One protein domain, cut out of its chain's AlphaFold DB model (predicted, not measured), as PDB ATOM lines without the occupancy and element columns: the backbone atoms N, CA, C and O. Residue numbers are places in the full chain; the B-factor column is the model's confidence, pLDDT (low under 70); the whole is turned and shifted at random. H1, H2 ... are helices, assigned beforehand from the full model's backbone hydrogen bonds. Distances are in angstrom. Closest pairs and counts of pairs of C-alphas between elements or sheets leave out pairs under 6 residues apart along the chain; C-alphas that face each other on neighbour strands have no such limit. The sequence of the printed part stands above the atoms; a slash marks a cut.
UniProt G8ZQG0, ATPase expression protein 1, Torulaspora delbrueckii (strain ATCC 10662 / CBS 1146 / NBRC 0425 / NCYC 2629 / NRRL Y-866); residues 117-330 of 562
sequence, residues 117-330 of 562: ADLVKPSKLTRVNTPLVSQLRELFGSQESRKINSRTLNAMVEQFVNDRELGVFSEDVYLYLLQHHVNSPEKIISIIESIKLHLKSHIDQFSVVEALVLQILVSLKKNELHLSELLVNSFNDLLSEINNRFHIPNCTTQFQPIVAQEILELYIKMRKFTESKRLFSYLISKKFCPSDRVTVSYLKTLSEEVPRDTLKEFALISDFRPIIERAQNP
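AT A GLANCE: This is residues 117 to 330 of the 562 residues of the protein "ATPase expression protein 1" of Torulaspora delbrueckii (strain ATCC 10662 / CBS 1146 / NBRC 0425 / NCYC 2629 / NRRL Y-866) (UniProt G8ZQG0). This is an elongated stack of helices wound back and forth in two rows: H1, H3, H5, H7 and H9 make one row, H2, H4 and H6 the other, and H8 and H10 take up that second row again after a gap beside H6. H3 to H6 form an up-and-down bundle, H1 and H2 lie at one end of the stack, and H10 and H11 at the other. Residues 117 to 130, with no named element, run lengthwise along the stack before H1. The 214 printed residues have eleven named helices, H1 to H11 in chain order, and no named strand; the class is all helix. The whole is compact, with a radius of gyration of the C-alphas of 18.9 A, and spans 59 by 34 by 29 A.

IN THESE COORDINATES: Begin with the longest helix, H6, residues 229 to 246: find C-alpha 229 at (11.712, -25.759, 30.022) and follow it 25.8 A to C-alpha 246. Before it come H5, residues 206 to 222, 24.2 A; H4, 185 to 198, 20.3 A; H3, 170 to 180; H2, 150 to 162; and H1, 131 to 141, starting at (-9.552, 2.293, 24.585). After it come H7, 257 to 269; H8, 273 to 285; H9, 292 to 305, 19.9 A; H10, 310 to 317; and H11, 321 to 326, ending at (27.466, -26.249, -1.073).

HOW THE PARTS SIT: Look first at the bundle of H3, H4, H5 and H6, up and down, each running against the one before. H6 touches H4 at C-alphas 231 and 189, their closest, 5.8 A apart. H3 touches H5, closest at C-alphas 178 and 219, 6.0 A, and forms a hairpin with H4. Residues 150 to 154 of H2 touch H4, closest at C-alphas 150 and 190, 4.5 A. H1 and H2, a hairpin, only just touch, with 3 pairs of C-alphas within 8 A. Toward the other end, H5 touches H7 at a steep tilt of 43 degrees, closest at C-alphas 214 and 259, 5.6 A; H6 and H7 are apart. H7 and H8 form a hairpin; H7 also touches H9, closest at C-alphas 268 and 298, 5.8 A. Residues 273 to 277 of H8 touch H10, closest at C-alphas 277 and 316, 6.0 A. H9 and H11 are near each other. Every O i to N i+4 pair is within hydrogen-bond range in H1 to H10; in H11, 1 of 2 is.

THE WHOLE: The C-alphas of Glu 165 and Arg 308, the two farthest apart, are 62.4 A apart. The printed part has no cut, and no link is long. Mean pLDDT of the printed part is 86.7; residues 117 to 118, 126 to 130 and 141 to 148 are under 70.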
ATOM      1  N   ALA A 117      12.160 -11.582   6.745       66.00
ATOM      2  CA  ALA A 117      11.579 -10.239   6.716       66.00
ATOM      3  C   ALA A 117      10.389 -10.154   5.748       66.00
ATOM      4  O   ALA A 117       9.400  -9.496   6.061       66.00
ATOM      5  N   ASP A 118      10.454 -10.888   4.637       65.94
ATOM      6  CA  ASP A 118       9.391 -10.942   3.628       65.94
ATOM      7  C   ASP A 118       8.137 -11.699   4.113       65.94
ATOM      8  O   ASP A 118       7.036 -11.480   3.605       65.94
ATOM      9  N   LEU A 119       8.283 -12.588   5.103       72.88
ATOM     10  CA  LEU A 119       7.192 -13.409   5.646       72.88
ATOM     11  C   LEU A 119       6.556 -12.837   6.915       72.88
ATOM     12  O   LEU A 119       5.414 -13.182   7.238       72.88
ATOM     13  N   VAL A 120       7.270 -11.983   7.648       76.50
ATOM     14  CA  VAL A 120       6.734 -11.335   8.847       76.50
ATOM     15  C   VAL A 120       5.737 -10.258   8.427       76.50
ATOM     16  O   VAL A 120       6.097  -9.146   8.046       76.50
ATOM     17  N   LYS A 121       4.449 -10.593   8.517       76.69
ATOM     18  CA  LYS A 121       3.372  -9.638   8.251       76.69
ATOM     19  C   LYS A 121       3.298  -8.613   9.389       76.69
ATOM     20  O   LYS A 121       3.238  -9.017  10.555       76.69
ATOM     21  N   PRO A 122       3.274  -7.301   9.094       76.25
ATOM     22  CA  PRO A 122       2.991  -6.309  10.118       76.25
ATOM     23  C   PRO A 122       1.572  -6.529  10.638       76.25
ATOM     24  O   PRO A 122       0.666  -6.852   9.866       76.25
ATOM     25  N   SER A 123       1.377  -6.359  11.943       77.25
ATOM     26  CA  SER A 123       0.026  -6.355  12.490       77.25
ATOM     27  C   SER A 123      -0.801  -5.227  11.865       77.25
ATOM     28  O   SER A 123      -0.329  -4.093  11.746       77.25
ATOM     29  N   LYS A 124      -2.057  -5.522  11.509       75.12
ATOM     30  CA  LYS A 124      -3.020  -4.500  11.068       75.12
ATOM     31  C   LYS A 124      -3.491  -3.596  12.210       75.12
ATOM     32  O   LYS A 124      -4.056  -2.536  11.959       75.12
ATOM     33  N   LEU A 125      -3.219  -3.973  13.462       73.38
ATOM     34  CA  LEU A 125      -3.408  -3.122  14.636       73.38
ATOM     35  C   LEU A 125      -2.308  -2.048  14.692       73.38
ATOM     36  O   LEU A 125      -1.386  -2.087  15.504       73.38
ATOM     37  N   THR A 126      -2.400  -1.045  13.823       58.84
ATOM     38  CA  THR A 126      -1.514   0.126  13.855       58.84
ATOM     39  C   THR A 126      -2.124   1.236  14.692       58.84
ATOM     40  O   THR A 126      -3.097   1.824  14.247       58.84
ATOM     41  N   ARG A 127      -1.544   1.544  15.867       52.75
ATOM     42  CA  ARG A 127      -1.770   2.745  16.721       52.75
ATOM     43  C   ARG A 127      -3.191   3.352  16.730       52.75
ATOM     44  O   ARG A 127      -3.330   4.544  16.988       52.75
ATOM     45  N   VAL A 128      -4.242   2.577  16.495       52.06
ATOM     46  CA  VAL A 128      -5.606   3.074  16.620       52.06
ATOM     47  C   VAL A 128      -5.781   3.373  18.105       52.06
ATOM     48  O   VAL A 128      -5.521   2.512  18.948       52.06
ATOM     49  N   ASN A 129      -6.119   4.619  18.437       56.06
ATOM     50  CA  ASN A 129      -6.366   5.069  19.808       56.06
ATOM     51  C   ASN A 129      -7.735   4.564  20.288       56.06
ATOM     52  O   ASN A 129      -8.563   5.340  20.755       56.06
ATOM     53  N   THR A 130      -8.007   3.269  20.134       67.69
ATOM     54  CA  THR A 130      -9.171   2.661  20.768       67.69
ATOM     55  C   THR A 130      -8.830   2.364  22.229       67.69
ATOM     56  O   THR A 130      -7.705   1.939  22.524       67.69
ATOM     57  N   PRO A 131      -9.773   2.570  23.167       71.88
ATOM     58  CA  PRO A 131      -9.552   2.293  24.585       71.88
ATOM     59  C   PRO A 131      -9.038   0.872  24.839       71.88
ATOM     60  O   PRO A 131      -8.156   0.678  25.671       71.88
ATOM     61  N   LEU A 132      -9.510  -0.103  24.055       74.06
ATOM     62  CA  LEU A 132      -9.073  -1.498  24.119       74.06
ATOM     63  C   LEU A 132      -7.578  -1.668  23.797       74.06
ATOM     64  O   LEU A 132      -6.885  -2.428  24.471       74.06
ATOM     65  N   VAL A 133      -7.037  -0.939  22.811       76.38
ATOM     66  CA  VAL A 133      -5.599  -0.989  22.480       76.38
ATOM     67  C   VAL A 133      -4.761  -0.327  23.570       76.38
ATOM     68  O   VAL A 133      -3.656  -0.797  23.853       76.38
ATOM     69  N   SER A 134      -5.266   0.737  24.196       76.00
ATOM     70  CA  SER A 134      -4.616   1.367  25.352       76.00
ATOM     71  C   SER A 134      -4.598   0.434  26.564       76.00
ATOM     72  O   SER A 134      -3.532   0.222  27.130       76.00
ATOM     73  N   GLN A 135      -5.718  -0.225  26.881       77.88
ATOM     74  CA  GLN A 135      -5.794  -1.233  27.948       77.88
ATOM     75  C   GLN A 135      -4.850  -2.411  27.686       77.88
ATOM     76  O   GLN A 135      -4.134  -2.856  28.583       77.88
ATOM     77  N   LEU A 136      -4.793  -2.894  26.441       80.06
ATOM     78  CA  LEU A 136      -3.873  -3.959  26.046       80.06
ATOM     79  C   LEU A 136      -2.408  -3.526  26.234       80.06
ATOM     80  O   LEU A 136      -1.595  -4.305  26.733       80.06
ATOM     81  N   ARG A 137      -2.070  -2.278  25.877       78.75
ATOM     82  CA  ARG A 137      -0.730  -1.702  26.092       78.75
ATOM     83  C   ARG A 137      -0.402  -1.507  27.565       78.75
ATOM     84  O   ARG A 137       0.735  -1.749  27.937       78.75
ATOM     85  N   GLU A 138      -1.337  -1.076  28.396       76.88
ATOM     86  CA  GLU A 138      -1.095  -0.921  29.835       76.88
ATOM     87  C   GLU A 138      -0.822  -2.276  30.496       76.88
ATOM     88  O   GLU A 138       0.140  -2.427  31.256       76.88
ATOM     89  N   LEU A 139      -1.604  -3.294  30.124       75.62
ATOM     90  CA  LEU A 139      -1.458  -4.645  30.656       75.62
ATOM     91  C   LEU A 139      -0.167  -5.326  30.194       75.62
ATOM     92  O   LEU A 139       0.508  -5.932  31.021       75.62
ATOM     93  N   PHE A 140       0.208  -5.217  28.914       76.06
ATOM     94  CA  PHE A 140       1.389  -5.900  28.361       76.06
ATOM     95  C   PHE A 140       2.662  -5.046  28.277       76.06
ATOM     96  O   PHE A 140       3.758  -5.604  28.223       76.06
ATOM     97  N   GLY A 141       2.557  -3.720  28.276       66.50
ATOM     98  CA  GLY A 141       3.675  -2.790  28.073       66.50
ATOM     99  C   GLY A 141       4.454  -2.440  29.343       66.50
ATOM    100  O   GLY A 141       5.603  -2.007  29.254       66.50
ATOM    101  N   SER A 142       3.887  -2.663  30.532       67.81
ATOM    102  CA  SER A 142       4.596  -2.445  31.800       67.81
ATOM    103  C   SER A 142       5.709  -3.489  32.015       67.81
ATOM    104  O   SER A 142       5.571  -4.665  31.668       67.81
ATOM    105  N   GLN A 143       6.851  -3.084  32.590       57.78
ATOM    106  CA  GLN A 143       7.925  -4.025  32.959       57.78
ATOM    107  C   GLN A 143       7.574  -4.877  34.193       57.78
ATOM    108  O   GLN A 143       8.137  -5.958  34.377       57.78
ATOM    109  N   GLU A 144       6.627  -4.415  35.010       53.78
ATOM    110  CA  GLU A 144       6.163  -5.092  36.228       53.78
ATOM    111  C   GLU A 144       5.178  -6.240  35.945       53.78
ATOM    112  O   GLU A 144       5.059  -7.166  36.746       53.78
ATOM    113  N   SER A 145       4.542  -6.266  34.769       60.28
ATOM    114  CA  SER A 145       3.596  -7.311  34.342       60.28
ATOM    115  C   SER A 145       4.281  -8.614  33.893       60.28
ATOM    116  O   SER A 145       3.931  -9.221  32.881       60.28
ATOM    117  N   ARG A 146       5.272  -9.099  34.650       55.22
ATOM    118  CA  ARG A 146       5.986 -10.352  34.335       55.22
ATOM    119  C   ARG A 146       5.095 -11.598  34.389       55.22
ATOM    120  O   ARG A 146       5.494 -12.635  33.881       55.22
ATOM    121  N   LYS A 147       3.904 -11.536  34.994       59.31
ATOM    122  CA  LYS A 147       2.960 -12.664  35.083       59.31
ATOM    123  C   LYS A 147       1.550 -12.226  34.697       59.31
ATOM    124  O   LYS A 147       0.709 -11.990  35.557       59.31
ATOM    125  N   ILE A 148       1.291 -12.111  33.399       67.06
ATOM    126  CA  ILE A 148      -0.068 -11.884  32.893       67.06
ATOM    127  C   ILE A 148      -0.757 -13.238  32.743       67.06
ATOM    128  O   ILE A 148      -0.215 -14.144  32.114       67.06
ATOM    129  N   ASN A 149      -1.951 -13.383  33.316       73.25
ATOM    130  CA  ASN A 149      -2.754 -14.598  33.204       73.25
ATOM    131  C   ASN A 149      -3.265 -14.773  31.760       73.25
ATOM    132  O   ASN A 149      -3.866 -13.857  31.197       73.25
ATOM    133  N   SER A 150      -3.070 -15.958  31.171       77.75
ATOM    134  CA  SER A 150      -3.552 -16.292  29.822       77.75
ATOM    135  C   SER A 150      -5.070 -16.143  29.675       77.75
ATOM    136  O   SER A 150      -5.537 -15.764  28.605       77.75
ATOM    137  N   ARG A 151      -5.845 -16.351  30.751       81.31
ATOM    138  CA  ARG A 151      -7.304 -16.136  30.761       81.31
ATOM    139  C   ARG A 151      -7.685 -14.672  30.561       81.31
ATOM    140  O   ARG A 151      -8.645 -14.385  29.855       81.31
ATOM    141  N   THR A 152      -6.932 -13.753  31.167       81.06
ATOM    142  CA  THR A 152      -7.164 -12.312  31.013       81.06
ATOM    143  C   THR A 152      -6.866 -11.881  29.583       81.06
ATOM    144  O   THR A 152      -7.672 -11.181  28.983       81.06
ATOM    145  N   LEU A 153      -5.759 -12.364  29.005       85.44
ATOM    146  CA  LEU A 153      -5.455 -12.124  27.593       85.44
ATOM    147  C   LEU A 153      -6.553 -12.692  26.679       85.44
ATOM    148  O   LEU A 153      -6.981 -12.008  25.756       85.44
ATOM    149  N   ASN A 154      -7.034 -13.904  26.961       85.75
ATOM    150  CA  ASN A 154      -8.102 -14.538  26.193       85.75
ATOM    151  C   ASN A 154      -9.369 -13.674  26.151       85.75
ATOM    152  O   ASN A 154      -9.848 -13.351  25.071       85.75
ATOM    153  N   ALA A 155      -9.849 -13.235  27.318       85.19
ATOM    154  CA  ALA A 155     -11.038 -12.393  27.419       85.19
ATOM    155  C   ALA A 155     -10.881 -11.062  26.662       85.19
ATOM    156  O   ALA A 155     -11.822 -10.598  26.026       85.19
ATOM    157  N   MET A 156      -9.689 -10.455  26.686       84.44
ATOM    158  CA  MET A 156      -9.437  -9.231  25.919       84.44
ATOM    159  C   MET A 156      -9.453  -9.481  24.414       84.44
ATOM    160  O   MET A 156     -10.046  -8.707  23.673       84.44
ATOM    161  N   VAL A 157      -8.816 -10.555  23.948       86.88
ATOM    162  CA  VAL A 157      -8.824 -10.908  22.522       86.88
ATOM    163  C   VAL A 157     -10.253 -11.210  22.053       86.88
ATOM    164  O   VAL A 157     -10.639 -10.742  20.987       86.88
ATOM    165  N   GLU A 158     -11.072 -11.891  22.859       86.00
ATOM    166  CA  GLU A 158     -12.499 -12.094  22.565       86.00
ATOM    167  C   GLU A 158     -13.263 -10.765  22.460       86.00
ATOM    168  O   GLU A 158     -14.094 -10.609  21.568       86.00
ATOM    169  N   GLN A 159     -12.969  -9.780  23.316       84.69
ATOM    170  CA  GLN A 159     -13.568  -8.443  23.211       84.69
ATOM    171  C   GLN A 159     -13.192  -7.747  21.898       84.69
ATOM    172  O   GLN A 159     -14.068  -7.184  21.249       84.69
ATOM    173  N   PHE A 160     -11.929  -7.837  21.468       82.69
ATOM    174  CA  PHE A 160     -11.490  -7.290  20.177       82.69
ATOM    175  C   PHE A 160     -12.188  -7.945  18.984       82.69
ATOM    176  O   PHE A 160     -12.557  -7.252  18.043       82.69
ATOM    177  N   VAL A 161     -12.353  -9.268  19.018       82.75
ATOM    178  CA  VAL A 161     -12.953 -10.030  17.911       82.75
ATOM    179  C   VAL A 161     -14.472  -9.837  17.846       82.75
ATOM    180  O   VAL A 161     -15.048  -9.835  16.759       82.75
ATOM    181  N   ASN A 162     -15.135  -9.667  18.993       83.81
ATOM    182  CA  ASN A 162     -16.584  -9.460  19.055       83.81
ATOM    183  C   ASN A 162     -17.005  -8.017  18.737       83.81
ATOM    184  O   ASN A 162     -18.170  -7.783  18.400       83.81
ATOM    185  N   ASP A 163     -16.078  -7.061  18.816       77.75
ATOM    186  CA  ASP A 163     -16.304  -5.684  18.394       77.75
ATOM    187  C   ASP A 163     -16.299  -5.584  16.857       77.75
ATOM    188  O   ASP A 163     -15.265  -5.451  16.193       77.75
ATOM    189  N   ARG A 164     -17.504  -5.668  16.280       70.06
ATOM    190  CA  ARG A 164     -17.718  -5.629  14.826       70.06
ATOM    191  C   ARG A 164     -17.279  -4.312  14.189       70.06
ATOM    192  O   ARG A 164     -17.026  -4.309  12.987       70.06
ATOM    193  N   GLU A 165     -17.197  -3.222  14.953       71.50
ATOM    194  CA  GLU A 165     -16.770  -1.920  14.433       71.50
ATOM    195  C   GLU A 165     -15.257  -1.877  14.195       71.50
ATOM    196  O   GLU A 165     -14.793  -1.188  13.286       71.50
ATOM    197  N   LEU A 166     -14.483  -2.657  14.960       70.62
ATOM    198  CA  LEU A 166     -13.030  -2.732  14.817       70.62
ATOM    199  C   LEU A 166     -12.590  -3.637  13.661       70.62
ATOM    200  O   LEU A 166     -11.541  -3.387  13.067       70.62
ATOM    201  N   GLY A 167     -13.359  -4.684  13.344       72.44
ATOM    202  CA  GLY A 167     -13.039  -5.615  12.253       72.44
ATOM    203  C   GLY A 167     -11.677  -6.308  12.414       72.44
ATOM    204  O   GLY A 167     -11.013  -6.610  11.422       72.44
ATOM    205  N   VAL A 168     -11.236  -6.509  13.660       80.00
ATOM    206  CA  VAL A 168      -9.920  -7.058  14.009       80.00
ATOM    207  C   VAL A 168     -10.022  -8.563  14.221       80.00
ATOM    208  O   VAL A 168     -10.843  -9.039  15.004       80.00
ATOM    209  N   PHE A 169      -9.139  -9.317  13.572       86.19
ATOM    210  CA  PHE A 169      -9.027 -10.752  13.807       86.19
ATOM    211  C   PHE A 169      -8.088 -11.059  14.981       86.19
ATOM    212  O   PHE A 169      -7.193 -10.279  15.317       86.19
ATOM    213  N   SER A 170      -8.270 -12.226  15.603       88.56
ATOM    214  CA  SER A 170      -7.485 -12.639  16.776       88.56
ATOM    215  C   SER A 170      -5.971 -12.631  16.512       88.56
ATOM    216  O   SER A 170      -5.180 -12.196  17.350       88.56
ATOM    217  N   GLU A 171      -5.561 -13.043  15.314       88.88
ATOM    218  CA  GLU A 171      -4.175 -13.085  14.866       88.88
ATOM    219  C   GLU A 171      -3.530 -11.705  14.781       88.88
ATOM    220  O   GLU A 171      -2.355 -11.578  15.119       88.88
ATOM    221  N   ASP A 172      -4.274 -10.660  14.412       87.81
ATOM    222  CA  ASP A 172      -3.740  -9.301  14.352       87.81
ATOM    223  C   ASP A 172      -3.368  -8.810  15.760       87.81
ATOM    224  O   ASP A 172      -2.326  -8.163  15.932       87.81
ATOM    225  N   VAL A 173      -4.164  -9.177  16.777       89.00
ATOM    226  CA  VAL A 173      -3.888  -8.868  18.192       89.00
ATOM    227  C   VAL A 173      -2.624  -9.587  18.659       89.00
ATOM    228  O   VAL A 173      -1.742  -8.975  19.264       89.00
ATOM    229  N   TYR A 174      -2.489 -10.875  18.337       91.81
ATOM    230  CA  TYR A 174      -1.302 -11.647  18.700       91.81
ATOM    231  C   TYR A 174      -0.039 -11.151  18.003       91.81
ATOM    232  O   TYR A 174       0.987 -10.987  18.664       91.81
ATOM    233  N   LEU A 175      -0.105 -10.865  16.700       90.69
ATOM    234  CA  LEU A 175       1.012 -10.283  15.958       90.69
ATOM    235  C   LEU A 175       1.447  -8.962  16.596       90.69
ATOM    236  O   LEU A 175       2.639  -8.768  16.828       90.69
ATOM    237  N   TYR A 176       0.498  -8.097  16.965       88.44
ATOM    238  CA  TYR A 176       0.791  -6.824  17.625       88.44
ATOM    239  C   TYR A 176       1.527  -7.019  18.959       88.44
ATOM    240  O   TYR A 176       2.562  -6.391  19.206       88.44
ATOM    241  N   LEU A 177       1.031  -7.920  19.812       89.44
ATOM    242  CA  LEU A 177       1.659  -8.231  21.098       89.44
ATOM    243  C   LEU A 177       3.076  -8.777  20.920       89.44
ATOM    244  O   LEU A 177       4.009  -8.293  21.565       89.44
ATOM    245  N   LEU A 178       3.248  -9.746  20.021       90.56
ATOM    246  CA  LEU A 178       4.539 -10.370  19.750       90.56
ATOM    247  C   LEU A 178       5.552  -9.371  19.169       90.56
ATOM    248  O   LEU A 178       6.736  -9.451  19.498       90.56
ATOM    249  N   GLN A 179       5.114  -8.427  18.334       88.69
ATOM    250  CA  GLN A 179       5.989  -7.452  17.672       88.69
ATOM    251  C   GLN A 179       6.443  -6.310  18.596       88.69
ATOM    252  O   GLN A 179       7.547  -5.786  18.401       88.69
ATOM    253  N   HIS A 180       5.628  -5.941  19.594       85.94
ATOM    254  CA  HIS A 180       5.828  -4.707  20.365       85.94
ATOM    255  C   HIS A 180       5.942  -4.869  21.887       85.94
ATOM    256  O   HIS A 180       6.585  -4.027  22.509       85.94
ATOM    257  N   HIS A 181       5.354  -5.905  22.496       84.56
ATOM    258  CA  HIS A 181       5.160  -5.958  23.960       84.56
ATOM    259  C   HIS A 181       5.732  -7.208  24.639       84.56
ATOM    260  O   HIS A 181       5.540  -7.432  25.836       84.56
ATOM    261  N   VAL A 182       6.463  -8.035  23.894       86.56
ATOM    262  CA  VAL A 182       7.137  -9.220  24.427       86.56
ATOM    263  C   VAL A 182       8.521  -8.855  24.955       86.56
ATOM    264  O   VAL A 182       9.420  -8.541  24.185       86.56
ATOM    265  N   ASN A 183       8.694  -8.936  26.275       85.25
ATOM    266  CA  ASN A 183       9.968  -8.696  26.964       85.25
ATOM    267  C   ASN A 183      10.310  -9.755  28.033       85.25
ATOM    268  O   ASN A 183      11.318  -9.620  28.721       85.25
ATOM    269  N   SER A 184       9.496 -10.806  28.178       87.88
ATOM    270  CA  SER A 184       9.769 -11.924  29.089       87.88
ATOM    271  C   SER A 184       9.239 -13.257  28.533       87.88
ATOM    272  O   SER A 184       8.292 -13.250  27.736       87.88
ATOM    273  N   PRO A 185       9.812 -14.410  28.940       89.38
ATOM    274  CA  PRO A 185       9.320 -15.735  28.550       89.38
ATOM    275  C   PRO A 185       7.863 -15.992  28.956       89.38
ATOM    276  O   PRO A 185       7.107 -16.594  28.200       89.38
ATOM    277  N   GLU A 186       7.442 -15.505  30.124       88.69
ATOM    278  CA  GLU A 186       6.090 -15.702  30.658       88.69
ATOM    279  C   GLU A 186       5.030 -15.040  29.778       88.69
ATOM    280  O   GLU A 186       3.980 -15.629  29.541       88.69
ATOM    281  N   LYS A 187       5.313 -13.850  29.231       88.75
ATOM    282  CA  LYS A 187       4.397 -13.182  28.295       88.75
ATOM    283  C   LYS A 187       4.200 -14.002  27.024       88.75
ATOM    284  O   LYS A 187       3.080 -14.095  26.530       88.75
ATOM    285  N   ILE A 188       5.260 -14.637  26.522       91.88
ATOM    286  CA  ILE A 188       5.159 -15.539  25.368       91.88
ATOM    287  C   ILE A 188       4.332 -16.770  25.717       91.88
ATOM    288  O   ILE A 188       3.461 -17.135  24.935       91.88
ATOM    289  N   ILE A 189       4.557 -17.380  26.883       92.31
ATOM    290  CA  ILE A 189       3.751 -18.515  27.353       92.31
ATOM    291  C   ILE A 189       2.269 -18.128  27.394       92.31
ATOM    292  O   ILE A 189       1.437 -18.844  26.843       92.31
ATOM    293  N   SER A 190       1.928 -16.972  27.965       90.56
ATOM    294  CA  SER A 190       0.538 -16.511  28.033       90.56
ATOM    295  C   SER A 190      -0.081 -16.276  26.655       90.56
ATOM    296  O   SER A 190      -1.244 -16.626  26.449       90.56
ATOM    297  N   ILE A 191       0.690 -15.737  25.702       93.19
ATOM    298  CA  ILE A 191       0.260 -15.590  24.304       93.19
ATOM    299  C   ILE A 191       0.035 -16.963  23.663       93.19
ATOM    300  O   ILE A 191      -1.010 -17.178  23.056       93.19
ATOM    301  N   ILE A 192       0.962 -17.909  23.839       94.81
ATOM    302  CA  ILE A 192       0.844 -19.279  23.323       94.81
ATOM    303  C   ILE A 192      -0.415 -19.970  23.861       94.81
ATOM    304  O   ILE A 192      -1.181 -20.542  23.087       94.81
ATOM    305  N   GLU A 193      -0.656 -19.900  25.171       92.69
ATOM    306  CA  GLU A 193      -1.835 -20.515  25.789       92.69
ATOM    307  C   GLU A 193      -3.142 -19.879  25.302       92.69
ATOM    308  O   GLU A 193      -4.120 -20.588  25.077       92.69
ATOM    309  N   SER A 194      -3.159 -18.564  25.063       92.56
ATOM    310  CA  SER A 194      -4.326 -17.901  24.473       92.56
ATOM    311  C   SER A 194      -4.536 -18.303  23.006       92.56
ATOM    312  O   SER A 194      -5.662 -18.617  22.624       92.56
ATOM    313  N   ILE A 195      -3.470 -18.401  22.198       94.69
ATOM    314  CA  ILE A 195      -3.555 -18.900  20.814       94.69
ATOM    315  C   ILE A 195      -4.158 -20.310  20.793       94.69
ATOM    316  O   ILE A 195      -5.045 -20.578  19.987       94.69
ATOM    317  N   LYS A 196      -3.731 -21.205  21.696       93.81
ATOM    318  CA  LYS A 196      -4.263 -22.579  21.790       93.81
ATOM    319  C   LYS A 196      -5.777 -22.618  22.010       93.81
ATOM    320  O   LYS A 196      -6.444 -23.483  21.444       93.81
ATOM    321  N   LEU A 197      -6.326 -21.700  22.806       90.50
ATOM    322  CA  LEU A 197      -7.773 -21.597  23.010       90.50
ATOM    323  C   LEU A 197      -8.478 -21.163  21.718       90.50
ATOM    324  O   LEU A 197      -9.442 -21.806  21.299       90.50
ATOM    325  N   HIS A 198      -7.945 -20.154  21.028       90.62
ATOM    326  CA  HIS A 198      -8.542 -19.627  19.799       90.62
ATOM    327  C   HIS A 198      -8.303 -20.471  18.546       90.62
ATOM    328  O   HIS A 198      -9.063 -20.337  17.588       90.62
ATOM    329  N   LEU A 199      -7.353 -21.413  18.556       91.06
ATOM    330  CA  LEU A 199      -7.244 -22.445  17.518       91.06
ATOM    331  C   LEU A 199      -8.537 -23.257  17.368       91.06
ATOM    332  O   LEU A 199      -8.806 -23.781  16.291       91.06
ATOM    333  N   LYS A 200      -9.340 -23.388  18.430       82.81
ATOM    334  CA  LYS A 200     -10.581 -24.175  18.404       82.81
ATOM    335  C   LYS A 200     -11.779 -23.393  17.863       82.81
ATOM    336  O   LYS A 200     -12.723 -24.027  17.395       82.81
ATOM    337  N   SER A 201     -11.741 -22.060  17.897       81.69
ATOM    338  CA  SER A 201     -12.900 -21.201  17.614       81.69
ATOM    339  C   SER A 201     -12.672 -20.150  16.524       81.69
ATOM    340  O   SER A 201     -13.523 -20.027  15.649       81.69
ATOM    341  N   HIS A 202     -11.559 -19.411  16.548       80.62
ATOM    342  CA  HIS A 202     -11.357 -18.223  15.702       80.62
ATOM    343  C   HIS A 202     -10.279 -18.392  14.634       80.62
ATOM    344  O   HIS A 202     -10.379 -17.775  13.581       80.62
ATOM    345  N   ILE A 203      -9.261 -19.221  14.880       87.44
ATOM    346  CA  ILE A 203      -8.170 -19.431  13.928       87.44
ATOM    347  C   ILE A 203      -8.422 -20.732  13.159       87.44
ATOM    348  O   ILE A 203      -8.263 -21.837  13.683       87.44
ATOM    349  N   ASP A 204      -8.829 -20.607  11.901       86.81
ATOM    350  CA  ASP A 204      -9.248 -21.718  11.039       86.81
ATOM    351  C   ASP A 204      -8.331 -21.952   9.826       86.81
ATOM    352  O   ASP A 204      -8.459 -22.970   9.147       86.81
ATOM    353  N   GLN A 205      -7.360 -21.068   9.585       90.75
ATOM    354  CA  GLN A 205      -6.401 -21.184   8.486       90.75
ATOM    355  C   GLN A 205      -5.010 -21.599   8.967       90.75
ATOM    356  O   GLN A 205      -4.388 -20.941   9.803       90.75
ATOM    357  N   PHE A 206      -4.461 -22.651   8.353       91.88
ATOM    358  CA  PHE A 206      -3.121 -23.151   8.675       91.88
ATOM    359  C   PHE A 206      -2.024 -22.098   8.445       91.88
ATOM    360  O   PHE A 206      -1.113 -21.964   9.257       91.88
ATOM    361  N   SER A 207      -2.145 -21.292   7.385       90.88
ATOM    362  CA  SER A 207      -1.198 -20.216   7.062       90.88
ATOM    363  C   SER A 207      -1.165 -19.093   8.103       90.88
ATOM    364  O   SER A 207      -0.129 -18.460   8.292       90.88
ATOM    365  N   VAL A 208      -2.288 -18.825   8.780       91.12
ATOM    366  CA  VAL A 208      -2.358 -17.815   9.851       91.12
ATOM    367  C   VAL A 208      -1.597 -18.308  11.076       91.12
ATOM    368  O   VAL A 208      -0.754 -17.603  11.624       91.12
ATOM    369  N   VAL A 209      -1.837 -19.559  11.459       93.00
ATOM    370  CA  VAL A 209      -1.136 -20.217  12.565       93.00
ATOM    371  C   VAL A 209       0.361 -20.293  12.308       93.00
ATOM    372  O   VAL A 209       1.160 -19.997  13.191       93.00
ATOM    373  N   GLU A 210       0.745 -20.669  11.095       93.19
ATOM    374  CA  GLU A 210       2.136 -20.697  10.673       93.19
ATOM    375  C   GLU A 210       2.815 -19.323  10.822       93.19
ATOM    376  O   GLU A 210       3.920 -19.241  11.363       93.19
ATOM    377  N   ALA A 211       2.138 -18.239  10.428       91.56
ATOM    378  CA  ALA A 211       2.643 -16.879  10.613       91.56
ATOM    379  C   ALA A 211       2.796 -16.505  12.099       91.56
ATOM    380  O   ALA A 211       3.789 -15.883  12.479       91.56
ATOM    381  N   LEU A 212       1.860 -16.927  12.959       93.81
ATOM    382  CA  LEU A 212       1.967 -16.734  14.409       93.81
ATOM    383  C   LEU A 212       3.148 -17.512  15.004       93.81
ATOM    384  O   LEU A 212       3.896 -16.960  15.808       93.81
ATOM    385  N   VAL A 213       3.360 -18.763  14.581       95.56
ATOM    386  CA  VAL A 213       4.516 -19.579  14.995       95.56
ATOM    387  C   VAL A 213       5.824 -18.895  14.602       95.56
ATOM    388  O   VAL A 213       6.718 -18.759  15.441       95.56
ATOM    389  N   LEU A 214       5.932 -18.419  13.357       93.75
ATOM    390  CA  LEU A 214       7.097 -17.667  12.897       93.75
ATOM    391  C   LEU A 214       7.324 -16.419  13.758       93.75
ATOM    392  O   LEU A 214       8.434 -16.190  14.234       93.75
ATOM    393  N   GLN A 215       6.270 -15.640  14.007       93.25
ATOM    394  CA  GLN A 215       6.368 -14.419  14.797       93.25
ATOM    395  C   GLN A 215       6.791 -14.696  16.249       93.25
ATOM    396  O   GLN A 215       7.607 -13.948  16.782       93.25
ATOM    397  N   ILE A 216       6.310 -15.776  16.878       95.19
ATOM    398  CA  ILE A 216       6.766 -16.206  18.213       95.19
ATOM    399  C   ILE A 216       8.282 -16.439  18.210       95.19
ATOM    400  O   ILE A 216       8.992 -15.923  19.076       95.19
ATOM    401  N   LEU A 217       8.790 -17.184  17.226       94.06
ATOM    402  CA  LEU A 217      10.216 -17.510  17.109       94.06
ATOM    403  C   LEU A 217      11.069 -16.262  16.850       94.06
ATOM    404  O   LEU A 217      12.109 -16.081  17.489       94.06
ATOM    405  N   VAL A 218      10.603 -15.366  15.978       91.69
ATOM    406  CA  VAL A 218      11.251 -14.076  15.708       91.69
ATOM    407  C   VAL A 218      11.303 -13.221  16.973       91.69
ATOM    408  O   VAL A 218      12.354 -12.668  17.295       91.69
ATOM    409  N   SER A 219      10.213 -13.147  17.737       91.56
ATOM    410  CA  SER A 219      10.155 -12.372  18.981       91.56
ATOM    411  C   SER A 219      11.052 -12.945  20.080       91.56
ATOM    412  O   SER A 219      11.671 -12.172  20.812       91.56
ATOM    413  N   LEU A 220      11.190 -14.274  20.171       92.19
ATOM    414  CA  LEU A 220      12.163 -14.920  21.062       92.19
ATOM    415  C   LEU A 220      13.600 -14.513  20.726       92.19
ATOM    416  O   LEU A 220      14.379 -14.208  21.627       92.19
ATOM    417  N   LYS A 221      13.948 -14.504  19.433       89.06
ATOM    418  CA  LYS A 221      15.292 -14.145  18.961       89.06
ATOM    419  C   LYS A 221      15.581 -12.657  19.129       89.06
ATOM    420  O   LYS A 221      16.610 -12.314  19.698       89.06
ATOM    421  N   LYS A 222      14.673 -11.792  18.670       89.12
ATOM    422  CA  LYS A 222      14.823 -10.328  18.696       89.12
ATOM    423  C   LYS A 222      15.039  -9.788  20.110       89.12
ATOM    424  O   LYS A 222      15.795  -8.842  20.281       89.12
ATOM    425  N   ASN A 223      14.375 -10.382  21.100       87.88
ATOM    426  CA  ASN A 223      14.457  -9.959  22.498       87.88
ATOM    427  C   ASN A 223      15.441 -10.800  23.332       87.88
ATOM    428  O   ASN A 223      15.453 -10.667  24.551       87.88
ATOM    429  N   GLU A 224      16.215 -11.693  22.699       88.75
ATOM    430  CA  GLU A 224      17.215 -12.560  23.347       88.75
ATOM    431  C   GLU A 224      16.694 -13.303  24.594       88.75
ATOM    432  O   GLU A 224      17.393 -13.475  25.594       88.75
ATOM    433  N   LEU A 225      15.439 -13.758  24.547       88.75
ATOM    434  CA  LEU A 225      14.779 -14.325  25.720       88.75
ATOM    435  C   LEU A 225      15.333 -15.706  26.076       88.75
ATOM    436  O   LEU A 225      15.568 -16.558  25.213       88.75
ATOM    437  N   HIS A 226      15.491 -15.947  27.379       88.50
ATOM    438  CA  HIS A 226      15.953 -17.231  27.891       88.50
ATOM    439  C   HIS A 226      14.919 -18.342  27.643       88.50
ATOM    440  O   HIS A 226      13.731 -18.191  27.929       88.50
ATOM    441  N   LEU A 227      15.393 -19.483  27.141       89.19
ATOM    442  CA  LEU A 227      14.568 -20.645  26.819       89.19
ATOM    443  C   LEU A 227      14.427 -21.556  28.045       89.19
ATOM    444  O   LEU A 227      15.218 -22.478  28.232       89.19
ATOM    445  N   SER A 228      13.422 -21.287  28.879       89.75
ATOM    446  CA  SER A 228      13.066 -22.163  30.001       89.75
ATOM    447  C   SER A 228      12.350 -23.432  29.525       89.75
ATOM    448  O   SER A 228      11.697 -23.442  28.479       89.75
ATOM    449  N   GLU A 229      12.417 -24.504  30.317       89.38
ATOM    450  CA  GLU A 229      11.712 -25.759  30.022       89.38
ATOM    451  C   GLU A 229      10.195 -25.550  29.873       89.38
ATOM    452  O   GLU A 229       9.578 -26.095  28.960       89.38
ATOM    453  N   LEU A 230       9.608 -24.682  30.706       91.62
ATOM    454  CA  LEU A 230       8.190 -24.315  30.629       91.62
ATOM    455  C   LEU A 230       7.829 -23.688  29.278       91.62
ATOM    456  O   LEU A 230       6.873 -24.120  28.643       91.62
ATOM    457  N   LEU A 231       8.617 -22.716  28.810       92.00
ATOM    458  CA  LEU A 231       8.390 -22.070  27.516       92.00
ATOM    459  C   LEU A 231       8.475 -23.079  26.363       92.00
ATOM    460  O   LEU A 231       7.668 -23.049  25.434       92.00
ATOM    461  N   VAL A 232       9.445 -23.989  26.430       91.25
ATOM    462  CA  VAL A 232       9.646 -25.028  25.416       91.25
ATOM    463  C   VAL A 232       8.483 -26.010  25.396       91.25
ATOM    464  O   VAL A 232       8.043 -26.397  24.313       91.25
ATOM    465  N   ASN A 233       7.983 -26.411  26.565       93.75
ATOM    466  CA  ASN A 233       6.827 -27.292  26.680       93.75
ATOM    467  C   ASN A 233       5.575 -26.616  26.121       93.75
ATOM    468  O   ASN A 233       4.970 -27.178  25.215       93.75
ATOM    469  N   SER A 234       5.289 -25.367  26.503       94.31
ATOM    470  CA  SER A 234       4.185 -24.593  25.919       94.31
ATOM    471  C   SER A 234       4.285 -24.487  24.393       94.31
ATOM    472  O   SER A 234       3.285 -24.640  23.695       94.31
ATOM    473  N   PHE A 235       5.489 -24.288  23.843       95.62
ATOM    474  CA  PHE A 235       5.683 -24.260  22.393       95.62
ATOM    475  C   PHE A 235       5.429 -25.625  21.727       95.62
ATOM    476  O   PHE A 235       4.786 -25.684  20.681       95.62
ATOM    477  N   ASN A 236       5.886 -26.738  22.310       94.50
ATOM    478  CA  ASN A 236       5.604 -28.075  21.759       94.50
ATOM    479  C   ASN A 236       4.118 -28.451  21.890       94.50
ATOM    480  O   ASN A 236       3.573 -29.113  21.003       94.50
ATOM    481  N   ASP A 237       3.460 -28.007  22.960       95.31
ATOM    482  CA  ASP A 237       2.024 -28.182  23.160       95.31
ATOM    483  C   ASP A 237       1.235 -27.405  22.108       95.31
ATOM    484  O   ASP A 237       0.293 -27.946  21.533       95.31
ATOM    485  N   LEU A 238       1.659 -26.180  21.770       96.50
ATOM    486  CA  LEU A 238       1.095 -25.429  20.647       96.50
ATOM    487  C   LEU A 238       1.207 -26.219  19.340       96.50
ATOM    488  O   LEU A 238       0.205 -26.401  18.657       96.50
ATOM    489  N   LEU A 239       2.389 -26.744  19.004       95.88
ATOM    490  CA  LEU A 239       2.566 -27.564  17.796       95.88
ATOM    491  C   LEU A 239       1.661 -28.808  17.793       95.88
ATOM    492  O   LEU A 239       1.169 -29.209  16.737       95.88
ATOM    493  N   SER A 240       1.421 -29.403  18.963       95.12
ATOM    494  CA  SER A 240       0.533 -30.561  19.123       95.12
ATOM    495  C   SER A 240      -0.941 -30.188  18.948       95.12
ATOM    496  O   SER A 240      -1.669 -30.893  18.253       95.12
ATOM    497  N   GLU A 241      -1.381 -29.050  19.486       95.38
ATOM    498  CA  GLU A 241      -2.732 -28.521  19.254       95.38
ATOM    499  C   GLU A 241      -2.960 -28.158  17.780       95.38
ATOM    500  O   GLU A 241      -4.023 -28.445  17.234       95.38
ATOM    501  N   ILE A 242      -1.950 -27.617  17.092       95.81
ATOM    502  CA  ILE A 242      -2.006 -27.358  15.644       95.81
ATOM    503  C   ILE A 242      -2.174 -28.675  14.874       95.81
ATOM    504  O   ILE A 242      -3.030 -28.775  13.994       95.81
ATOM    505  N   ASN A 243      -1.397 -29.705  15.218       94.50
ATOM    506  CA  ASN A 243      -1.537 -31.035  14.620       94.50
ATOM    507  C   ASN A 243      -2.960 -31.583  14.783       94.50
ATOM    508  O   ASN A 243      -3.547 -32.066  13.814       94.50
ATOM    509  N   ASN A 244      -3.524 -31.461  15.988       94.06
ATOM    510  CA  ASN A 244      -4.873 -31.925  16.304       94.06
ATOM    511  C   ASN A 244      -5.944 -31.138  15.538       94.06
ATOM    512  O   ASN A 244      -6.839 -31.745  14.953       94.06
ATOM    513  N   ARG A 245      -5.838 -29.803  15.503       93.81
ATOM    514  CA  ARG A 245      -6.810 -28.912  14.852       93.81
ATOM    515  C   ARG A 245      -6.875 -29.113  13.341       93.81
ATOM    516  O   ARG A 245      -7.966 -29.148  12.787       93.81
ATOM    517  N   PHE A 246      -5.726 -29.231  12.678       93.00
ATOM    518  CA  PHE A 246      -5.658 -29.335  11.215       93.00
ATOM    519  C   PHE A 246      -5.544 -30.779  10.712       93.00
ATOM    520  O   PHE A 246      -5.382 -30.996   9.513       93.00
ATOM    521  N   HIS A 247      -5.615 -31.770  11.609       90.69
ATOM    522  CA  HIS A 247      -5.445 -33.194  11.301       90.69
ATOM    523  C   HIS A 247      -4.127 -33.507  10.571       90.69
ATOM    524  O   HIS A 247      -4.065 -34.340   9.664       90.69
ATOM    525  N   ILE A 248      -3.047 -32.839  10.983       90.19
ATOM    526  CA  ILE A 248      -1.713 -33.012  10.408       90.19
ATOM    527  C   ILE A 248      -0.853 -33.806  11.397       90.19
ATOM    528  O   ILE A 248      -0.661 -33.362  12.522       90.19
ATOM    529  N   PRO A 249      -0.245 -34.938  11.003       83.88
ATOM    530  CA  PRO A 249       0.552 -35.753  11.925       83.88
ATOM    531  C   PRO A 249       1.843 -35.063  12.398       83.88
ATOM    532  O   PRO A 249       2.379 -35.407  13.449       83.88
ATOM    533  N   ASN A 250       2.382 -34.120  11.617       88.81
ATOM    534  CA  ASN A 250       3.475 -33.246  12.036       88.81
ATOM    535  C   ASN A 250       3.518 -31.955  11.200       88.81
ATOM    536  O   ASN A 250       4.072 -31.932  10.096       88.81
ATOM    537  N   CYS A 251       2.969 -30.874  11.745       92.00
ATOM    538  CA  CYS A 251       2.908 -29.549  11.136       92.00
ATOM    539  C   CYS A 251       4.294 -28.992  10.797       92.00
ATOM    540  O   CYS A 251       4.460 -28.376   9.749       92.00
ATOM    541  N   THR A 252       5.324 -29.316  11.587       92.38
ATOM    542  CA  THR A 252       6.701 -28.841  11.350       92.38
ATOM    543  C   THR A 252       7.305 -29.316  10.022       92.38
ATOM    544  O   THR A 252       8.239 -28.707   9.514       92.38
ATOM    545  N   THR A 253       6.756 -30.386   9.434       89.62
ATOM    546  CA  THR A 253       7.118 -30.913   8.101       89.62
ATOM    547  C   THR A 253       6.122 -30.532   7.001       89.62
ATOM    548  O   THR A 253       6.203 -31.055   5.895       89.62
ATOM    549  N   GLN A 254       5.147 -29.681   7.311       91.31
ATOM    550  CA  GLN A 254       4.213 -29.089   6.346       91.31
ATOM    551  C   GLN A 254       4.397 -27.576   6.237       91.31
ATOM    552  O   GLN A 254       4.050 -27.000   5.210       91.31
ATOM    553  N   PHE A 255       4.971 -26.948   7.264       92.62
ATOM    554  CA  PHE A 255       5.352 -25.548   7.218       92.62
ATOM    555  C   PHE A 255       6.317 -25.244   6.064       92.62
ATOM    556  O   PHE A 255       7.115 -26.086   5.625       92.62
ATOM    557  N   GLN A 256       6.262 -24.000   5.609       90.81
ATOM    558  CA  GLN A 256       7.207 -23.373   4.717       90.81
ATOM    559  C   GLN A 256       8.640 -23.561   5.241       90.81
ATOM    560  O   GLN A 256       8.878 -23.525   6.456       90.81
ATOM    561  N   PRO A 257       9.623 -23.730   4.337       91.25
ATOM    562  CA  PRO A 257      11.013 -23.991   4.707       91.25
ATOM    563  C   PRO A 257      11.581 -23.004   5.734       91.25
ATOM    564  O   PRO A 257      12.342 -23.401   6.612       91.25
ATOM    565  N   ILE A 258      11.184 -21.731   5.658       90.38
ATOM    566  CA  ILE A 258      11.692 -20.668   6.538       90.38
ATOM    567  C   ILE A 258      11.222 -20.872   7.971       90.38
ATOM    568  O   ILE A 258      12.045 -20.893   8.884       90.38
ATOM    569  N   VAL A 259       9.937 -21.151   8.174       93.00
ATOM    570  CA  VAL A 259       9.399 -21.462   9.505       93.00
ATOM    571  C   VAL A 259      10.031 -22.744  10.054       93.00
ATOM    572  O   VAL A 259      10.415 -22.802  11.222       93.00
ATOM    573  N   ALA A 260      10.232 -23.755   9.204       94.38
ATOM    574  CA  ALA A 260      10.927 -24.979   9.594       94.38
ATOM    575  C   ALA A 260      12.401 -24.739   9.991       94.38
ATOM    576  O   ALA A 260      12.873 -25.376  10.934       94.38
ATOM    577  N   GLN A 261      13.123 -23.817   9.339       93.38
ATOM    578  CA  GLN A 261      14.478 -23.417   9.744       93.38
ATOM    579  C   GLN A 261      14.477 -22.698  11.102       93.38
ATOM    580  O   GLN A 261      15.337 -22.961  11.941       93.38
ATOM    581  N   GLU A 262      13.494 -21.838  11.355       93.00
ATOM    582  CA  GLU A 262      13.372 -21.133  12.633       93.00
ATOM    583  C   GLU A 262      13.086 -22.100  13.795       93.00
ATOM    584  O   GLU A 262      13.703 -21.998  14.860       93.00
ATOM    585  N   ILE A 263      12.221 -23.098  13.570       95.38
ATOM    586  CA  ILE A 263      11.977 -24.185  14.532       95.38
ATOM    587  C   ILE A 263      13.242 -25.035  14.712       95.38
ATOM    588  O   ILE A 263      13.578 -25.420  15.834       95.38
ATOM    589  N   LEU A 264      13.976 -25.310  13.629       95.25
ATOM    590  CA  LEU A 264      15.246 -26.029  13.686       95.25
ATOM    591  C   LEU A 264      16.261 -25.295  14.573       95.25
ATOM    592  O   LEU A 264      16.874 -25.929  15.428       95.25
ATOM    593  N   GLU A 265      16.407 -23.975  14.443       94.12
ATOM    594  CA  GLU A 265      17.280 -23.190  15.325       94.12
ATOM    595  C   GLU A 265      16.883 -23.300  16.800       94.12
ATOM    596  O   GLU A 265      17.755 -23.438  17.664       94.12
ATOM    597  N   LEU A 266      15.580 -23.286  17.101       93.75
ATOM    598  CA  LEU A 266      15.086 -23.508  18.459       93.75
ATOM    599  C   LEU A 266      15.479 -24.905  18.968       93.75
ATOM    600  O   LEU A 266      16.030 -25.032  20.060       93.75
ATOM    601  N   TYR A 267      15.253 -25.957  18.177       94.44
ATOM    602  CA  TYR A 267      15.602 -27.330  18.558       94.44
ATOM    603  C   TYR A 267      17.107 -27.557  18.716       94.44
ATOM    604  O   TYR A 267      17.505 -28.307  19.610       94.44
ATOM    605  N   ILE A 268      17.944 -26.869  17.934       94.88
ATOM    606  CA  ILE A 268      19.402 -26.871  18.110       94.88
ATOM    607  C   ILE A 268      19.771 -26.274  19.470       94.88
ATOM    608  O   ILE A 268      20.497 -26.910  20.234       94.88
ATOM    609  N   LYS A 269      19.228 -25.095  19.814       92.25
ATOM    610  CA  LYS A 269      19.454 -24.459  21.127       92.25
ATOM    611  C   LYS A 269      19.014 -25.362  22.281       92.25
ATOM    612  O   LYS A 269      19.666 -25.393  23.320       92.25
ATOM    613  N   MET A 270      17.947 -26.130  22.073       89.31
ATOM    614  CA  MET A 270      17.391 -27.085  23.038       89.31
ATOM    615  C   MET A 270      18.034 -28.469  23.007       89.31
ATOM    616  O   MET A 270      17.587 -29.358  23.726       89.31
ATOM    617  N   ARG A 271      19.078 -28.673  22.192       91.19
ATOM    618  CA  ARG A 271      19.806 -29.950  22.081       91.19
ATOM    619  C   ARG A 271      18.896 -31.132  21.703       91.19
ATOM    620  O   ARG A 271      19.202 -32.291  21.979       91.19
ATOM    621  N   LYS A 272      17.787 -30.855  21.011       91.12
ATOM    622  CA  LYS A 272      16.836 -31.847  20.493       91.12
ATOM    623  C   LYS A 272      17.334 -32.403  19.155       91.12
ATOM    624  O   LYS A 272      16.889 -32.000  18.076       91.12
ATOM    625  N   PHE A 273      18.346 -33.273  19.207       91.31
ATOM    626  CA  PHE A 273      19.070 -33.745  18.014       91.31
ATOM    627  C   PHE A 273      18.212 -34.561  17.041       91.31
ATOM    628  O   PHE A 273      18.419 -34.460  15.831       91.31
ATOM    629  N   THR A 274      17.267 -35.360  17.542       90.88
ATOM    630  CA  THR A 274      16.395 -36.212  16.715       90.88
ATOM    631  C   THR A 274      15.435 -35.361  15.887       90.88
ATOM    632  O   THR A 274      15.279 -35.562  14.683       90.88
ATOM    633  N   GLU A 275      14.836 -34.362  16.522       91.75
ATOM    634  CA  GLU A 275      13.916 -33.399  15.936       91.75
ATOM    635  C   GLU A 275      14.656 -32.473  14.971       91.75
ATOM    636  O   GLU A 275      14.205 -32.261  13.845       91.75
ATOM    637  N   SER A 276      15.852 -32.017  15.355       95.25
ATOM    638  CA  SER A 276      16.731 -31.242  14.474       95.25
ATOM    639  C   SER A 276      17.076 -32.031  13.208       95.25
ATOM    640  O   SER A 276      16.914 -31.539  12.094       95.25
ATOM    641  N   LYS A 277      17.477 -33.302  13.352       94.06
ATOM    642  CA  LYS A 277      17.751 -34.199  12.223       94.06
ATOM    643  C   LYS A 277      16.518 -34.374  11.331       94.06
ATOM    644  O   LYS A 277      16.633 -34.313  10.104       94.06
ATOM    645  N   ARG A 278      15.332 -34.554  11.913       92.38
ATOM    646  CA  ARG A 278      14.077 -34.646  11.154       92.38
ATOM    647  C   ARG A 278      13.848 -33.403  10.290       92.38
ATOM    648  O   ARG A 278      13.541 -33.557   9.109       92.38
ATOM    649  N   LEU A 279      14.047 -32.208  10.844       94.31
ATOM    650  CA  LEU A 279      13.874 -30.947  10.116       94.31
ATOM    651  C   LEU A 279      14.943 -30.726   9.044       94.31
ATOM    652  O   LEU A 279      14.592 -30.365   7.925       94.31
ATOM    653  N   PHE A 280      16.213 -31.040   9.315       94.94
ATOM    654  CA  PHE A 280      17.248 -31.051   8.273       94.94
ATOM    655  C   PHE A 280      16.847 -31.953   7.100       94.94
ATOM    656  O   PHE A 280      16.894 -31.540   5.943       94.94
ATOM    657  N   SER A 281      16.412 -33.179   7.398       92.25
ATOM    658  CA  SER A 281      16.013 -34.161   6.382       92.25
ATOM    659  C   SER A 281      14.805 -33.676   5.578       92.25
ATOM    660  O   SER A 281      14.756 -33.865   4.364       92.25
ATOM    661  N   TYR A 282      13.852 -33.015   6.241       92.81
ATOM    662  CA  TYR A 282      12.714 -32.367   5.597       92.81
ATOM    663  C   TYR A 282      13.151 -31.265   4.625       92.81
ATOM    664  O   TYR A 282      12.816 -31.351   3.443       92.81
ATOM    665  N   LEU A 283      13.952 -30.299   5.082       92.88
ATOM    666  CA  LEU A 283      14.445 -29.188   4.261       92.88
ATOM    667  C   LEU A 283      15.213 -29.707   3.036       92.88
ATOM    668  O   LEU A 283      14.886 -29.362   1.901       92.88
ATOM    669  N   ILE A 284      16.120 -30.666   3.245       91.56
ATOM    670  CA  ILE A 284      16.867 -31.326   2.166       91.56
ATOM    671  C   ILE A 284      15.919 -32.058   1.198       91.56
ATOM    672  O   ILE A 284      16.105 -32.008  -0.019       91.56
ATOM    673  N   SER A 285      14.879 -32.734   1.695       88.94
ATOM    674  CA  SER A 285      13.904 -33.416   0.829       88.94
ATOM    675  C   SER A 285      13.108 -32.442  -0.046       88.94
ATOM    676  O   SER A 285      12.780 -32.776  -1.184       88.94
ATOM    677  N   LYS A 286      12.865 -31.224   0.457       89.31
ATOM    678  CA  LYS A 286      12.210 -30.112  -0.244       89.31
ATOM    679  C   LYS A 286      13.162 -29.295  -1.121       89.31
ATOM    680  O   LYS A 286      12.726 -28.310  -1.698       89.31
ATOM    681  N   LYS A 287      14.421 -29.725  -1.262       89.81
ATOM    682  CA  LYS A 287      15.477 -29.043  -2.032       89.81
ATOM    683  C   LYS A 287      15.929 -27.701  -1.447       89.81
ATOM    684  O   LYS A 287      16.509 -26.894  -2.163       89.81
ATOM    685  N   PHE A 288      15.778 -27.519  -0.137       90.25
ATOM    686  CA  PHE A 288      16.331 -26.382   0.598       90.25
ATOM    687  C   PHE A 288      17.550 -26.803   1.422       90.25
ATOM    688  O   PHE A 288      17.534 -27.813   2.131       90.25
ATOM    689  N   CYS A 289      18.617 -26.019   1.329       90.69
ATOM    690  CA  CYS A 289      19.785 -26.112   2.192       90.69
ATOM    691  C   CYS A 289      19.647 -25.073   3.312       90.69
ATOM    692  O   CYS A 289      19.584 -23.880   3.007       90.69
ATOM    693  N   PRO A 290      19.622 -25.496   4.589       91.81
ATOM    694  CA  PRO A 290      19.624 -24.562   5.709       91.81
ATOM    695  C   PRO A 290      20.855 -23.665   5.671       91.81
ATOM    696  O   PRO A 290      21.909 -24.083   5.184       91.81
ATOM    697  N   SER A 291      20.736 -22.459   6.223       91.50
ATOM    698  CA  SER A 291      21.844 -21.506   6.217       91.50
ATOM    699  C   SER A 291      23.094 -22.063   6.917       91.50
ATOM    700  O   SER A 291      23.027 -22.871   7.857       91.50
ATOM    701  N   ASP A 292      24.269 -21.602   6.485       92.19
ATOM    702  CA  ASP A 292      25.544 -22.037   7.060       92.19
ATOM    703  C   ASP A 292      25.620 -21.740   8.566       92.19
ATOM    704  O   ASP A 292      26.175 -22.537   9.321       92.19
ATOM    705  N   ARG A 293      25.003 -20.642   9.037       92.62
ATOM    706  CA  ARG A 293      24.919 -20.306  10.471       92.62
ATOM    707  C   ARG A 293      24.235 -21.420  11.264       92.62
ATOM    708  O   ARG A 293      24.771 -21.866  12.280       92.62
ATOM    709  N   VAL A 294      23.072 -21.872  10.793       94.06
ATOM    710  CA  VAL A 294      22.270 -22.930  11.427       94.06
ATOM    711  C   VAL A 294      23.050 -24.239  11.440       94.06
ATOM    712  O   VAL A 294      23.173 -24.889  12.478       94.06
ATOM    713  N   THR A 295      23.634 -24.595  10.295       95.62
ATOM    714  CA  THR A 295      24.421 -25.822  10.129       95.62
ATOM    715  C   THR A 295      25.640 -25.842  11.051       95.62
ATOM    716  O   THR A 295      25.879 -26.837  11.735       95.62
ATOM    717  N   VAL A 296      26.390 -24.740  11.131       96.38
ATOM    718  CA  VAL A 296      27.541 -24.604  12.037       96.38
ATOM    719  C   VAL A 296      27.104 -24.703  13.494       96.38
ATOM    720  O   VAL A 296      27.759 -25.398  14.267       96.38
ATOM    721  N   SER A 297      25.991 -24.061  13.872       95.62
ATOM    722  CA  SER A 297      25.449 -24.168  15.231       95.62
ATOM    723  C   SER A 297      25.104 -25.616  15.576       95.62
ATOM    724  O   SER A 297      25.470 -26.085  16.649       95.62
ATOM    725  N   TYR A 298      24.458 -26.345  14.662       96.69
ATOM    726  CA  TYR A 298      24.126 -27.754  14.870       96.69
ATOM    727  C   TYR A 298      25.372 -28.626  15.039       96.69
ATOM    728  O   TYR A 298      25.457 -29.383  16.003       96.69
ATOM    729  N   LEU A 299      26.348 -28.509  14.132       95.81
ATOM    730  CA  LEU A 299      27.577 -29.307  14.180       95.81
ATOM    731  C   LEU A 299      28.407 -29.005  15.434       95.81
ATOM    732  O   LEU A 299      28.955 -29.928  16.039       95.81
ATOM    733  N   LYS A 300      28.441 -27.740  15.869       95.50
ATOM    734  CA  LYS A 300      29.052 -27.338  17.138       95.50
ATOM    735  C   LYS A 300      28.392 -28.051  18.314       95.50
ATOM    736  O   LYS A 300      29.074 -28.777  19.032       95.50
ATOM    737  N   THR A 301      27.075 -27.900  18.470       93.44
ATOM    738  CA  THR A 301      26.324 -28.519  19.571       93.44
ATOM    739  C   THR A 301      26.431 -30.045  19.540       93.44
ATOM    740  O   THR A 301      26.552 -30.674  20.585       93.44
ATOM    741  N   LEU A 302      26.460 -30.648  18.347       92.88
ATOM    742  CA  LEU A 302      26.691 -32.081  18.172       92.88
ATOM    743  C   LEU A 302      28.057 -32.502  18.732       92.88
ATOM    744  O   LEU A 302      28.122 -33.456  19.499       92.88
ATOM    745  N   SER A 303      29.123 -31.774  18.384       89.62
ATOM    746  CA  SER A 303      30.494 -32.079  18.818       89.62
ATOM    747  C   SER A 303      30.741 -31.886  20.320       89.62
ATOM    748  O   SER A 303      31.645 -32.508  20.875       89.62
ATOM    749  N   GLU A 304      29.957 -31.022  20.971       88.94
ATOM    750  CA  GLU A 304      30.066 -30.722  22.403       88.94
ATOM    751  C   GLU A 304      29.305 -31.745  23.266       88.94
ATOM    752  O   GLU A 304      29.776 -32.120  24.337       88.94
ATOM    753  N   GLU A 305      28.151 -32.223  22.794       85.00
ATOM    754  CA  GLU A 305      27.179 -32.951  23.624       85.00
ATOM    755  C   GLU A 305      27.040 -34.435  23.276       85.00
ATOM    756  O   GLU A 305      26.598 -35.235  24.105       85.00
ATOM    757  N   VAL A 306      27.376 -34.841  22.049       78.00
ATOM    758  CA  VAL A 306      27.359 -36.257  21.684       78.00
ATOM    759  C   VAL A 306      28.695 -36.866  22.119       78.00
ATOM    760  O   VAL A 306      29.741 -36.447  21.628       78.00
ATOM    761  N   PRO A 307      28.701 -37.863  23.034       71.69
ATOM    762  CA  PRO A 307      29.922 -38.601  23.359       71.69
ATOM    763  C   PRO A 307      30.544 -39.103  22.061       71.69
ATOM    764  O   PRO A 307      29.758 -39.491  21.204       71.69
ATOM    765  N   ARG A 308      31.886 -39.126  21.944       71.69
ATOM    766  CA  ARG A 308      32.690 -39.476  20.742       71.69
ATOM    767  C   ARG A 308      32.349 -40.846  20.119       71.69
ATOM    768  O   ARG A 308      33.161 -41.769  20.079       71.69
ATOM    769  N   ASP A 309      31.126 -40.973  19.644       83.00
ATOM    770  CA  ASP A 309      30.468 -42.116  19.046       83.00
ATOM    771  C   ASP A 309      30.190 -41.718  17.606       83.00
ATOM    772  O   ASP A 309      29.111 -41.246  17.235       83.00
ATOM    773  N   THR A 310      31.223 -41.906  16.795       83.88
ATOM    774  CA  THR A 310      31.241 -41.525  15.386       83.88
ATOM    775  C   THR A 310      30.080 -42.140  14.604       83.88
ATOM    776  O   THR A 310      29.596 -41.550  13.643       83.88
ATOM    777  N   LEU A 311      29.584 -43.313  15.014       87.44
ATOM    778  CA  LEU A 311      28.450 -43.953  14.356       87.44
ATOM    779  C   LEU A 311      27.150 -43.168  14.589       87.44
ATOM    780  O   LEU A 311      26.384 -42.949  13.649       87.44
ATOM    781  N   LYS A 312      26.925 -42.698  15.824       87.62
ATOM    782  CA  LYS A 312      25.790 -41.828  16.157       87.62
ATOM    783  C   LYS A 312      25.905 -40.469  15.463       87.62
ATOM    784  O   LYS A 312      24.905 -39.979  14.942       87.62
ATOM    785  N   GLU A 313      27.103 -39.892  15.409       90.31
ATOM    786  CA  GLU A 313      27.357 -38.639  14.687       90.31
ATOM    787  C   GLU A 313      27.015 -38.783  13.198       90.31
ATOM    788  O   GLU A 313      26.219 -38.001  12.682       90.31
ATOM    789  N   PHE A 314      27.496 -39.838  12.529       91.75
ATOM    790  CA  PHE A 314      27.149 -40.108  11.130       91.75
ATOM    791  C   PHE A 314      25.651 -40.324  10.912       91.75
ATOM    792  O   PHE A 314      25.110 -39.840   9.918       91.75
ATOM    793  N   ALA A 315      24.948 -40.990  11.831       91.44
ATOM    794  CA  ALA A 315      23.492 -41.117  11.738       91.44
ATOM    795  C   ALA A 315      22.800 -39.748  11.745       91.44
ATOM    796  O   ALA A 315      21.901 -39.506  10.932       91.44
ATOM    797  N   LEU A 316      23.264 -38.845  12.611       92.56
ATOM    798  CA  LEU A 316      22.734 -37.495  12.776       92.56
ATOM    799  C   LEU A 316      23.078 -36.563  11.602       92.56
ATOM    800  O   LEU A 316      22.287 -35.682  11.294       92.56
ATOM    801  N   ILE A 317      24.154 -36.811  10.853       94.12
ATOM    802  CA  ILE A 317      24.498 -36.028   9.645       94.12
ATOM    803  C   ILE A 317      24.259 -36.773   8.324       94.12
ATOM    804  O   ILE A 317      24.675 -36.311   7.269       94.12
ATOM    805  N   SER A 318      23.571 -37.912   8.345       91.88
ATOM    806  CA  SER A 318      23.484 -38.843   7.202       91.88
ATOM    807  C   SER A 318      22.955 -38.261   5.882       91.88
ATOM    808  O   SER A 318      23.303 -38.755   4.813       91.88
ATOM    809  N   ASP A 319      22.163 -37.189   5.939       90.12
ATOM    810  CA  ASP A 319      21.576 -36.536   4.758       90.12
ATOM    811  C   ASP A 319      22.326 -35.255   4.361       90.12
ATOM    812  O   ASP A 319      21.936 -34.580   3.418       90.12
ATOM    813  N   PHE A 320      23.413 -34.900   5.057       93.88
ATOM    814  CA  PHE A 320      24.070 -33.594   4.919       93.88
ATOM    815  C   PHE A 320      24.854 -33.425   3.621       93.88
ATOM    816  O   PHE A 320      25.359 -32.336   3.376       93.88
ATOM    817  N   ARG A 321      24.951 -34.448   2.767       91.38
ATOM    818  CA  ARG A 321      25.718 -34.365   1.520       91.38
ATOM    819  C   ARG A 321      25.447 -33.078   0.716       91.38
ATOM    820  O   ARG A 321      26.416 -32.379   0.436       91.38
ATOM    821  N   PRO A 322      24.185 -32.687   0.434       90.62
ATOM    822  CA  PRO A 322      23.909 -31.475  -0.339       90.62
ATOM    823  C   PRO A 322      24.311 -30.180   0.374       90.62
ATOM    824  O   PRO A 322      24.580 -29.186  -0.297       90.62
ATOM    825  N   ILE A 323      24.338 -30.193   1.713       92.75
ATOM    826  CA  ILE A 323      24.806 -29.079   2.548       92.75
ATOM    827  C   ILE A 323      26.333 -28.988   2.459       92.75
ATOM    828  O   ILE A 323      26.866 -27.917   2.206       92.75
ATOM    829  N   ILE A 324      27.041 -30.112   2.602       93.69
ATOM    830  CA  ILE A 324      28.512 -30.167   2.571       93.69
ATOM    831  C   ILE A 324      29.045 -29.767   1.189       93.69
ATOM    832  O   ILE A 324      30.003 -29.008   1.106       93.69
ATOM    833  N   GLU A 325      28.405 -30.226   0.111       90.62
ATOM    834  CA  GLU A 325      28.784 -29.892  -1.272       90.62
ATOM    835  C   GLU A 325      28.597 -28.404  -1.613       90.62
ATOM    836  O   GLU A 325      29.253 -27.897  -2.519       90.62
ATOM    837  N   ARG A 326      27.730 -27.687  -0.881       88.75
ATOM    838  CA  ARG A 326      27.466 -26.249  -1.073       88.75
ATOM    839  C   ARG A 326      28.072 -25.355   0.006       88.75
ATOM    840  O   ARG A 326      28.029 -24.135  -0.147       88.75
ATOM    841  N   ALA A 327      28.636 -25.944   1.057       90.06
ATOM    842  CA  ALA A 327      29.152 -25.236   2.217       90.06
ATOM    843  C   ALA A 327      30.169 -24.163   1.808       90.06
ATOM    844  O   ALA A 327      31.177 -24.454   1.153       90.06
ATOM    845  N   GLN A 328      29.909 -22.923   2.223       88.94
ATOM    846  CA  GLN A 328      30.852 -21.816   2.057       88.94
ATOM    847  C   GLN A 328      31.592 -21.530   3.362       88.94
ATOM    848  O   GLN A 328      32.755 -21.139   3.339       88.94
ATOM    849  N   ASN A 329      30.954 -21.780   4.506       93.12
ATOM    850  CA  ASN A 329      31.533 -21.520   5.812       93.12
ATOM    851  C   ASN A 329      32.627 -22.546   6.181       93.12
ATOM    852  O   ASN A 329      32.325 -23.735   6.363       93.12
ATOM    853  N   PRO A 330      33.882 -22.106   6.412       94.88
ATOM    854  CA  PRO A 330      34.990 -22.989   6.780       94.88
ATOM    855  C   PRO A 330      34.737 -23.843   8.027       94.88
ATOM    856  O   PRO A 330      35.290 -24.939   8.146       94.88
TER     857      PRO A 330